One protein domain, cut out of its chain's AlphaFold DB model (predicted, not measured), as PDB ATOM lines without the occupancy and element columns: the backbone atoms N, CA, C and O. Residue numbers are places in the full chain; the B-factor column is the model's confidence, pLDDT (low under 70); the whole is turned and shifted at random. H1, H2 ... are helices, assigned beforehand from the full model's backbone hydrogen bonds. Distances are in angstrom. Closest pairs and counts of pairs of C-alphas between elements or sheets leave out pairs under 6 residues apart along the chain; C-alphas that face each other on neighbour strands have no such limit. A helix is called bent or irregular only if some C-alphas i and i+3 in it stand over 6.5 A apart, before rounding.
ATOM      1  N   GLN A   9      71.561  66.037  97.301       65.19
ATOM      2  CA  GLN A   9      70.195  65.833  97.801       65.19
ATOM      3  C   GLN A   9      69.431  64.790  96.979       65.19
ATOM      4  O   GLN A   9      68.797  63.915  97.557       65.19
ATOM      5  N   GLU A  10      69.558  64.830  95.652       66.19
ATOM      6  CA  GLU A  10      68.904  63.869  94.754       66.19
ATOM      7  C   GLU A  10      69.479  62.463  94.949       66.19
ATOM      8  O   GLU A  10      68.756  61.471  95.029       66.19
ATOM      9  N   PHE A  11      70.802  62.389  95.111       70.19
ATOM     10  CA  PHE A  11      71.502  61.151  95.417       70.19
ATOM     11  C   PHE A  11      71.020  60.521  96.729       70.19
ATOM     12  O   PHE A  11      70.720  59.330  96.766       70.19
ATOM     13  N   LEU A  12      70.923  61.321  97.795       70.19
ATOM     14  CA  LEU A  12      70.475  60.857  99.109       70.19
ATOM     15  C   LEU A  12      68.997  60.457  99.114       70.19
ATOM     16  O   LEU A  12      68.657  59.422  99.675       70.19
ATOM     17  N   HIS A  13      68.131  61.221  98.447       73.00
ATOM     18  CA  HIS A  13      66.710  60.889  98.345       73.00
ATOM     19  C   HIS A  13      66.491  59.537  97.649       73.00
ATOM     20  O   HIS A  13      65.718  58.698  98.110       73.00
ATOM     21  N   ARG A  14      67.218  59.286  96.555       68.38
ATOM     22  CA  ARG A  14      67.146  58.002  95.846       68.38
ATOM     23  C   ARG A  14      67.795  56.858  96.617       68.38
ATOM     24  O   ARG A  14      67.276  55.746  96.575       68.38
ATOM     25  N   ALA A  15      68.887  57.122  97.332       67.06
ATOM     26  CA  ALA A  15      69.488  56.163  98.253       67.06
ATOM     27  C   ALA A  15      68.483  55.693  99.317       67.06
ATOM     28  O   ALA A  15      68.350  54.492  99.541       67.06
ATOM     29  N   ASP A  16      67.752  56.623  99.929       71.25
ATOM     30  CA  ASP A  16      66.765  56.314 100.965       71.25
ATOM     31  C   ASP A  16      65.594  55.485 100.412       71.25
ATOM     32  O   ASP A  16      65.262  54.429 100.949       71.25
ATOM     33  N   ARG A  17      65.066  55.863  99.236       70.81
ATOM     34  CA  ARG A  17      64.036  55.084  98.518       70.81
ATOM     35  C   ARG A  17      64.458  53.654  98.173       70.81
ATOM     36  O   ARG A  17      63.598  52.795  98.003       70.81
ATOM     37  N   LEU A  18      65.758  53.405  98.046       65.12
ATOM     38  CA  LEU A  18      66.333  52.093  97.749       65.12
ATOM     39  C   LEU A  18      66.812  51.360  99.017       65.12
ATOM     40  O   LEU A  18      67.541  50.375  98.917       65.12
ATOM     41  N   GLY A  19      66.420  51.824 100.210       61.03
ATOM     42  CA  GLY A  19      66.738  51.182 101.490       61.03
ATOM     43  C   GLY A  19      68.188  51.372 101.946       61.03
ATOM     44  O   GLY A  19      68.677  50.635 102.799       61.03
ATOM     45  N   CYS A  20      68.903  52.349 101.382       59.59
ATOM     46  CA  CYS A  20      70.336  52.562 101.585       59.59
ATOM     47  C   CYS A  20      70.634  53.683 102.602       59.59
ATOM     48  O   CYS A  20      71.500  54.529 102.363       59.59
ATOM     49  N   SER A  21      69.956  53.692 103.754       62.72
ATOM     50  CA  SER A  21      70.086  54.744 104.787       62.72
ATOM     51  C   SER A  21      71.486  54.839 105.421       62.72
ATOM     52  O   SER A  21      71.870  55.869 105.974       62.72
ATOM     53  N   VAL A  22      72.312  53.795 105.285       61.06
ATOM     54  CA  VAL A  22      73.699  53.756 105.791       61.06
ATOM     55  C   VAL A  22      74.625  54.720 105.032       61.06
ATOM     56  O   VAL A  22      75.688  55.080 105.538       61.06
ATOM     57  N   LEU A  23      74.243  55.189 103.839       61.06
ATOM     58  CA  LEU A  23      75.112  56.024 103.004       61.06
ATOM     59  C   LEU A  23      75.474  57.366 103.637       61.06
ATOM     60  O   LEU A  23      76.599  57.826 103.440       61.06
ATOM     61  N   GLU A  24      74.609  57.953 104.462       61.84
ATOM     62  CA  GLU A  24      74.949  59.174 105.204       61.84
ATOM     63  C   GLU A  24      76.125  58.981 106.167       61.84
ATOM     64  O   GLU A  24      76.895  59.913 106.390       61.84
ATOM     65  N   GLN A  25      76.317  57.770 106.693       61.38
ATOM     66  CA  GLN A  25      77.418  57.446 107.604       61.38
ATOM     67  C   GLN A  25      78.733  57.194 106.851       61.38
ATOM     68  O   GLN A  25      79.821  57.355 107.406       61.38
ATOM     69  N   VAL A  26      78.644  56.807 105.575       59.50
ATOM     70  CA  VAL A  26      79.791  56.410 104.748       59.50
ATOM     71  C   VAL A  26      80.293  57.567 103.875       59.50
ATOM     72  O   VAL A  26      81.503  57.735 103.697       59.50
ATOM     73  N   LEU A  27      79.388  58.427 103.398       61.41
ATOM     74  CA  LEU A  27      79.703  59.614 102.600       61.41
ATOM     75  C   LEU A  27      80.747  60.552 103.237       61.41
ATOM     76  O   LEU A  27      81.633  60.980 102.507       61.41
ATOM     77  N   PRO A  28      80.779  60.828 104.558       58.88
ATOM     78  CA  PRO A  28      81.785  61.711 105.154       58.88
ATOM     79  C   PRO A  28      83.223  61.264 104.852       58.88
ATOM     80  O   PRO A  28      84.141  62.084 104.721       58.88
ATOM     81  N   ARG A  29      83.434  59.953 104.661       56.44
ATOM     82  CA  ARG A  29      84.750  59.393 104.357       56.44
ATOM     83  C   ARG A  29      85.177  59.648 102.902       56.44
ATOM     84  O   ARG A  29      86.384  59.678 102.677       56.44
ATOM     85  N   ASN A  30      84.284  60.021 101.955       58.38
ATOM     86  CA  ASN A  30      84.465  60.140 100.471       58.38
ATOM     87  C   ASN A  30      85.585  59.251  99.884       58.38
ATOM     88  O   ASN A  30      86.303  59.637  98.963       58.38
ATOM     89  N   TRP A  31      85.781  58.091 100.484       59.56
ATOM     90  CA  TRP A  31      86.711  57.063 100.086       59.56
ATOM     91  C   TRP A  31      86.078  55.784 100.581       59.56
ATOM     92  O   TRP A  31      85.730  55.661 101.758       59.56
ATOM     93  N   LEU A  32      85.871  54.881  99.645       63.88
ATOM     94  CA  LEU A  32      85.088  53.685  99.830       63.88
ATOM     95  C   LEU A  32      85.830  52.580  99.115       63.88
ATOM     96  O   LEU A  32      86.190  52.715  97.944       63.88
ATOM     97  N   THR A  33      86.103  51.507  99.840       63.22
ATOM     98  CA  THR A  33      86.726  50.337  99.247       63.22
ATOM     99  C   THR A  33      85.641  49.595  98.490       63.22
ATOM    100  O   THR A  33      84.718  49.051  99.086       63.22
ATOM    101  N   LEU A  34      85.709  49.654  97.164       66.94
ATOM    102  CA  LEU A  34      84.779  48.942  96.305       66.94
ATOM    103  C   LEU A  34      85.332  47.551  96.024       66.94
ATOM    104  O   LEU A  34      86.507  47.402  95.686       66.94
ATOM    105  N   ASP A  35      84.465  46.549  96.122       72.25
ATOM    106  CA  ASP A  35      84.761  45.223  95.597       72.25
ATOM    107  C   ASP A  35      85.112  45.311  94.098       72.25
ATOM    108  O   ASP A  35      84.475  46.047  93.333       72.25
ATOM    109  N   SER A  36      86.132  44.566  93.674       69.06
ATOM    110  CA  SER A  36      86.682  44.639  92.317       69.06
ATOM    111  C   SER A  36      85.676  44.197  91.248       69.06
ATOM    112  O   SER A  36      85.641  44.793  90.166       69.06
ATOM    113  N   GLY A  37      84.806  43.227  91.551       73.88
ATOM    114  CA  GLY A  37      83.738  42.769  90.661       73.88
ATOM    115  C   GLY A  37      82.644  43.821  90.474       73.88
ATOM    116  O   GLY A  37      82.224  44.107  89.347       73.88
ATOM    117  N   ARG A  38      82.226  44.479  91.559       73.69
ATOM    118  CA  ARG A  38      81.229  45.566  91.504       73.69
ATOM    119  C   ARG A  38      81.766  46.819  90.831       73.69
ATOM    120  O   ARG A  38      81.090  47.404  89.984       73.69
ATOM    121  N   PHE A  39      83.011  47.183  91.129       77.75
ATOM    122  CA  PHE A  39      83.694  48.260  90.422       77.75
ATOM    123  C   PHE A  39      83.797  47.960  88.920       77.75
ATOM    124  O   PHE A  39      83.563  48.846  88.097       77.75
ATOM    125  N   ALA A  40      84.076  46.709  88.537       76.69
ATOM    126  CA  ALA A  40      84.105  46.311  87.135       76.69
ATOM    127  C   ALA A  40      82.735  46.456  86.451       76.69
ATOM    128  O   ALA A  40      82.695  46.912  85.307       76.69
ATOM    129  N   ARG A  41      81.626  46.138  87.139       83.06
ATOM    130  CA  ARG A  41      80.257  46.330  86.624       83.06
ATOM    131  C   ARG A  41      79.935  47.804  86.386       83.06
ATOM    132  O   ARG A  41      79.572  48.151  85.264       83.06
ATOM    133  N   LEU A  42      80.149  48.664  87.385       83.38
ATOM    134  CA  LEU A  42      79.941  50.112  87.255       83.38
ATOM    135  C   LEU A  42      80.814  50.702  86.138       83.38
ATOM    136  O   LEU A  42      80.332  51.433  85.276       83.38
ATOM    137  N   ARG A  43      82.099  50.332  86.104       80.94
ATOM    138  CA  ARG A  43      83.038  50.782  85.070       80.94
ATOM    139  C   ARG A  43      82.621  50.330  83.673       80.94
ATOM    140  O   ARG A  43      82.771  51.098  82.728       80.94
ATOM    141  N   ARG A  44      82.138  49.093  83.523       85.19
ATOM    142  CA  ARG A  44      81.651  48.568  82.240       85.19
ATOM    143  C   ARG A  44      80.430  49.345  81.765       85.19
ATOM    144  O   ARG A  44      80.436  49.776  80.619       85.19
ATOM    145  N   TYR A  45      79.458  49.573  82.648       86.44
ATOM    146  CA  TYR A  45      78.262  50.348  82.320       86.44
ATOM    147  C   TYR A  45      78.618  51.773  81.885       86.44
ATOM    148  O   TYR A  45      78.248  52.190  80.795       86.44
ATOM    149  N   LEU A  46      79.441  52.484  82.669       83.88
ATOM    150  CA  LEU A  46      79.899  53.834  82.320       83.88
ATOM    151  C   LEU A  46      80.633  53.875  80.974       83.88
ATOM    152  O   LEU A  46      80.413  54.785  80.181       83.88
ATOM    153  N   ARG A  47      81.493  52.890  80.689       84.12
ATOM    154  CA  ARG A  47      82.180  52.799  79.393       84.12
ATOM    155  C   ARG A  47      81.215  52.571  78.237       84.12
ATOM    156  O   ARG A  47      81.389  53.203  77.204       84.12
ATOM    157  N   GLN A  48      80.238  51.681  78.403       84.19
ATOM    158  CA  GLN A  48      79.226  51.424  77.379       84.19
ATOM    159  C   GLN A  48      78.386  52.669  77.127       84.19
ATOM    160  O   GLN A  48      78.293  53.099  75.990       84.19
ATOM    161  N   LEU A  49      77.881  53.299  78.184       84.56
ATOM    162  CA  LEU A  49      77.112  54.535  78.109       84.56
ATOM    163  C   LEU A  49      77.873  55.632  77.363       84.56
ATOM    164  O   LEU A  49      77.331  56.224  76.435       84.56
ATOM    165  N   PHE A  50      79.136  55.882  77.726       81.06
ATOM    166  CA  PHE A  50      79.935  56.887  77.030       81.06
ATOM    167  C   PHE A  50      80.174  56.521  75.565       81.06
ATOM    168  O   PHE A  50      79.998  57.386  74.718       81.06
ATOM    169  N   ALA A  51      80.495  55.262  75.255       78.88
ATOM    170  CA  ALA A  51      80.686  54.821  73.874       78.88
ATOM    171  C   ALA A  51      79.401  54.940  73.039       78.88
ATOM    172  O   ALA A  51      79.453  55.346  71.884       78.88
ATOM    173  N   THR A  52      78.246  54.623  73.623       82.69
ATOM    174  CA  THR A  52      76.935  54.732  72.975       82.69
ATOM    175  C   THR A  52      76.580  56.188  72.679       82.69
ATOM    176  O   THR A  52      76.179  56.502  71.565       82.69
ATOM    177  N   VAL A  53      76.784  57.088  73.642       80.88
ATOM    178  CA  VAL A  53      76.532  58.528  73.472       80.88
ATOM    179  C   VAL A  53      77.530  59.181  72.512       80.88
ATOM    180  O   VAL A  53      77.185  60.126  71.811       80.88
ATOM    181  N   GLU A  54      78.774  58.711  72.488       80.06
ATOM    182  CA  GLU A  54      79.795  59.200  71.560       80.06
ATOM    183  C   GLU A  54      79.518  58.736  70.122       80.06
ATOM    184  O   GLU A  54      79.727  59.504  69.186       80.06
ATOM    185  N   ALA A  55      78.996  57.517  69.949       85.00
ATOM    186  CA  ALA A  55      78.572  56.992  68.652       85.00
ATOM    187  C   ALA A  55      77.293  57.664  68.127       85.00
ATOM    188  O   ALA A  55      77.172  57.879  66.923       85.00
ATOM    189  N   ASP A  56      76.359  58.003  69.018       85.38
ATOM    190  CA  ASP A  56      75.137  58.721  68.671       85.38
ATOM    191  C   ASP A  56      74.785  59.785  69.728       85.38
ATOM    192  O   ASP A  56      74.096  59.510  70.720       85.38
ATOM    193  N   PRO A  57      75.219  61.040  69.511       81.75
ATOM    194  CA  PRO A  57      74.899  62.148  70.404       81.75
ATOM    195  C   PRO A  57      73.402  62.476  70.474       81.75
ATOM    196  O   PRO A  57      72.969  63.108  71.440       81.75
ATOM    197  N   THR A  58      72.597  62.065  69.483       83.44
ATOM    198  CA  THR A  58      71.155  62.357  69.453       83.44
ATOM    199  C   THR A  58      70.382  61.578  70.514       83.44
ATOM    200  O   THR A  58      69.318  62.022  70.943       83.44
ATOM    201  N   LEU A  59      70.965  60.502  71.055       78.06
ATOM    202  CA  LEU A  59      70.408  59.751  72.183       78.06
ATOM    203  C   LEU A  59      70.181  60.616  73.425       78.06
ATOM    204  O   LEU A  59      69.244  60.367  74.178       78.06
ATOM    205  N   GLN A  60      70.973  61.677  73.609       72.56
ATOM    206  CA  GLN A  60      70.763  62.637  74.698       72.56
ATOM    207  C   GLN A  60      69.438  63.406  74.575       72.56
ATOM    208  O   GLN A  60      68.965  63.962  75.562       72.56
ATOM    209  N   GLN A  61      68.859  63.469  73.373       77.00
ATOM    210  CA  GLN A  61      67.612  64.178  73.075       77.00
ATOM    211  C   GLN A  61      66.387  63.254  73.117       77.00
ATOM    212  O   GLN A  61      65.258  63.730  73.015       77.00
ATOM    213  N   VAL A  62      66.589  61.940  73.270       80.19
ATOM    214  CA  VAL A  62      65.493  60.974  73.374       80.19
ATOM    215  C   VAL A  62      64.752  61.196  74.691       80.19
ATOM    216  O   VAL A  62      65.349  61.230  75.770       80.19
ATOM    217  N   ALA A  63      63.428  61.334  74.603       78.69
ATOM    218  CA  ALA A  63      62.572  61.471  75.774       78.69
ATOM    219  C   ALA A  63      62.792  60.292  76.739       78.69
ATOM    220  O   ALA A  63      62.736  59.130  76.338       78.69
ATOM    221  N   GLY A  64      63.065  60.596  78.010       75.31
ATOM    222  CA  GLY A  64      63.316  59.585  79.041       75.31
ATOM    223  C   GLY A  64      64.762  59.082  79.133       75.31
ATOM    224  O   GLY A  64      65.038  58.247  79.991       75.31
ATOM    225  N   PHE A  65      65.706  59.592  78.327       76.69
ATOM    226  CA  PHE A  65      67.124  59.216  78.426       76.69
ATOM    227  C   PHE A  65      67.689  59.456  79.833       76.69
ATOM    228  O   PHE A  65      68.287  58.559  80.420       76.69
ATOM    229  N   GLU A  66      67.433  60.625  80.429       69.50
ATOM    230  CA  GLU A  66      67.862  60.925  81.803       69.50
ATOM    231  C   GLU A  66      67.261  59.967  82.842       69.50
ATOM    232  O   GLU A  66      67.917  59.607  83.823       69.50
ATOM    233  N   GLU A  67      66.023  59.529  82.625       74.69
ATOM    234  CA  GLU A  67      65.300  58.645  83.533       74.69
ATOM    235  C   GLU A  67      65.835  57.211  83.452       74.69
ATOM    236  O   GLU A  67      66.139  56.615  84.483       74.69
ATOM    237  N   LEU A  68      66.065  56.708  82.234       73.06
ATOM    238  CA  LEU A  68      66.751  55.441  81.956       73.06
ATOM    239  C   LEU A  68      68.149  55.419  82.579       73.06
ATOM    240  O   LEU A  68      68.481  54.509  83.338       73.06
ATOM    241  N   LEU A  69      68.936  56.472  82.335       77.25
ATOM    242  CA  LEU A  69      70.263  56.627  82.923       77.25
ATOM    243  C   LEU A  69      70.214  56.583  84.446       77.25
ATOM    244  O   LEU A  69      71.020  55.902  85.077       77.25
ATOM    245  N   SER A  70      69.275  57.310  85.045       74.75
ATOM    246  CA  SER A  70      69.147  57.370  86.495       74.75
ATOM    247  C   SER A  70      68.684  56.033  87.077       74.75
ATOM    248  O   SER A  70      69.148  55.650  88.148       74.75
ATOM    249  N   ASN A  71      67.810  55.307  86.381       79.00
ATOM    250  CA  ASN A  71      67.293  54.014  86.823       79.00
ATOM    251  C   ASN A  71      68.332  52.892  86.742       79.00
ATOM    252  O   ASN A  71      68.267  51.973  87.549       79.00
ATOM    253  N   ASP A  72      69.318  52.989  85.854       80.56
ATOM    254  CA  ASP A  72      70.380  51.986  85.728       80.56
ATOM    255  C   ASP A  72      71.640  52.348  86.527       80.56
ATOM    256  O   ASP A  72      72.227  51.516  87.228       80.56
ATOM    257  N   LEU A  73      72.084  53.607  86.435       81.12
ATOM    258  CA  LEU A  73      73.339  54.058  87.034       81.12
ATOM    259  C   LEU A  73      73.251  54.100  88.558       81.12
ATOM    260  O   LEU A  73      74.204  53.721  89.243       81.12
ATOM    261  N   ILE A  74      72.126  54.565  89.099       76.88
ATOM    262  CA  ILE A  74      71.978  54.772  90.541       76.88
ATOM    263  C   ILE A  74      71.997  53.440  91.293       76.88
ATOM    264  O   ILE A  74      72.789  53.342  92.229       76.88
ATOM    265  N   PRO A  75      71.270  52.382  90.884       79.81
ATOM    266  CA  PRO A  75      71.407  51.069  91.511       79.81
ATOM    267  C   PRO A  75      72.831  50.516  91.466       79.81
ATOM    268  O   PRO A  75      73.307  50.005  92.475       79.81
ATOM    269  N   LEU A  76      73.553  50.668  90.348       81.25
ATOM    270  CA  LEU A  76      74.946  50.216  90.243       81.25
ATOM    271  C   LEU A  76      75.875  50.967  91.204       81.25
ATOM    272  O   LEU A  76      76.760  50.366  91.818       81.25
ATOM    273  N   VAL A  77      75.677  52.280  91.340       78.44
ATOM    274  CA  VAL A  77      76.421  53.115  92.289       78.44
ATOM    275  C   VAL A  77      76.075  52.719  93.725       78.44
ATOM    276  O   VAL A  77      76.978  52.494  94.523       78.44
ATOM    277  N   LEU A  78      74.797  52.566  94.062       75.12
ATOM    278  CA  LEU A  78      74.364  52.187  95.407       75.12
ATOM    279  C   LEU A  78      74.833  50.779  95.792       75.12
ATOM    280  O   LEU A  78      75.367  50.606  96.885       75.12
ATOM    281  N   GLU A  79      74.741  49.798  94.889       76.31
ATOM    282  CA  GLU A  79      75.243  48.436  95.113       76.31
ATOM    283  C   GLU A  79      76.744  48.445  95.443       76.31
ATOM    284  O   GLU A  79      77.198  47.734  96.348       76.31
ATOM    285  N   ALA A  80      77.514  49.280  94.738       74.12
ATOM    286  CA  ALA A  80      78.934  49.471  94.989       74.12
ATOM    287  C   ALA A  80      79.187  50.125  96.364       74.12
ATOM    288  O   ALA A  80      80.050  49.668  97.118       74.12
ATOM    289  N   LEU A  81      78.418  51.158  96.720       70.56
ATOM    290  CA  LEU A  81      78.620  51.935  97.945       70.56
ATOM    291  C   LEU A  81      78.176  51.208  99.226       70.56
ATOM    292  O   LEU A  81      78.892  51.270 100.226       70.56
ATOM    293  N   ILE A  82      77.041  50.500  99.212       68.31
ATOM    294  CA  ILE A  82      76.530  49.727 100.361       68.31
ATOM    295  C   ILE A  82      77.571  48.703 100.808       68.31
ATOM    296  O   ILE A  82      77.938  48.630 101.979       68.31
ATOM    297  N   HIS A  83      78.117  47.948  99.859       65.56
ATOM    298  CA  HIS A  83      79.065  46.888 100.172       65.56
ATOM    299  C   HIS A  83      80.410  47.408 100.664       65.56
ATOM    300  O   HIS A  83      80.983  46.825 101.584       65.56
ATOM    301  N   GLY A  84      80.888  48.529 100.123       62.88
ATOM    302  CA  GLY A  84      82.074  49.177 100.672       62.88
ATOM    303  C   GLY A  84      81.849  49.770 102.072       62.88
ATOM    304  O   GLY A  84      82.803  49.917 102.828       62.88
ATOM    305  N   GLY A  85      80.600  50.080 102.443       59.97
ATOM    306  CA  GLY A  85      80.214  50.508 103.792       59.97
ATOM    307  C   GLY A  85      80.075  49.360 104.801       59.97
ATOM    308  O   GLY A  85      80.254  49.583 106.001       59.97
ATOM    309  N   HIS A  86      79.781  48.141 104.331       58.53
ATOM    310  CA  HIS A  86      79.720  46.919 105.146       58.53
ATOM    311  C   HIS A  86      81.084  46.270 105.390       58.53
ATOM    312  O   HIS A  86      81.228  45.546 106.372       58.53
ATOM    313  N   ALA A  87      82.094  46.571 104.571       58.72
ATOM    314  CA  ALA A  87      83.494  46.304 104.889       58.72
ATOM    315  C   ALA A  87      83.943  47.224 106.044       58.72
ATOM    316  O   ALA A  87      84.693  48.171 105.845       58.72
TER     317      ALA A  87
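Overview. This is residues 9 to 87 of the 188 residues of the protein "Helix-turn-helix protein" of Synechococcus sp. Ace-Pa (UniProt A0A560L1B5). Two long helices, H3 and H5, run opposite ways as a narrow V, near each other at residues 38 to 45 and 73 to 80 and spreading toward the short H4, where residues 50 to 68 stick out. At the other end, the short helices H1 and H2 lie crosswise to H5. The 79 printed residues hold five named helices, H1 to H5 in chain order, and no named strand: all helix. The whole is only just loose, close to compact, with a radius of gyration of the C-alphas of 14.1 A and spans of 39 by 26 by 17 A.

Along the chain. H1, residues 9 to 17, begins at C-alpha 9 (70.195, 65.833, 97.801). H2 is residues 23 to 29, only just irregular: C-alphas 25 and 28 are 6.6 A apart. H3, residues 36 to 55, is 27.9 A long. H4 is residues 57 to 61. H5, residues 65 to 86, is 32.0 A long and ends at C-alpha 86 (79.720, 46.919, 105.146).

Arrangement. H1 and H2 only just touch, with 3 pairs of C-alphas within 8 A, the closest Ala 15 and Leu 23 at 7.4 A. H2 touches H5 at its residues 81 to 85 alone, about perpendicular at 71 degrees, only just beyond steep; the closest C-alphas, Val 26 and Gly 85, are 6.0 A apart. H3 touches H5 at a shallow tilt of 18 degrees, opposite ways, the closest C-alphas Arg 38 and Ala 80 at 5.7 A. H4 is close to H3 but not clearly touching, the closest C-alphas Val 53 and Leu 59 at 6.4 A. H1 and H3 are apart. In H1 and H3 every O i to N i+4 pair is within hydrogen-bond range; H5 has 16 of 18, H2 1 of 3 with 2 of 4 O i to N i+3 pairs, H4 0 of 1 with 2 of 2.

Size, cuts and confidence. The C-alphas farthest apart, Thr 58 and Ala 87, are 40.8 A apart. The printed part has no cut and no long link. Mean pLDDT of the printed part is 72.6, with 29 residues under 70, among them 18 to 34 and 82 to 87.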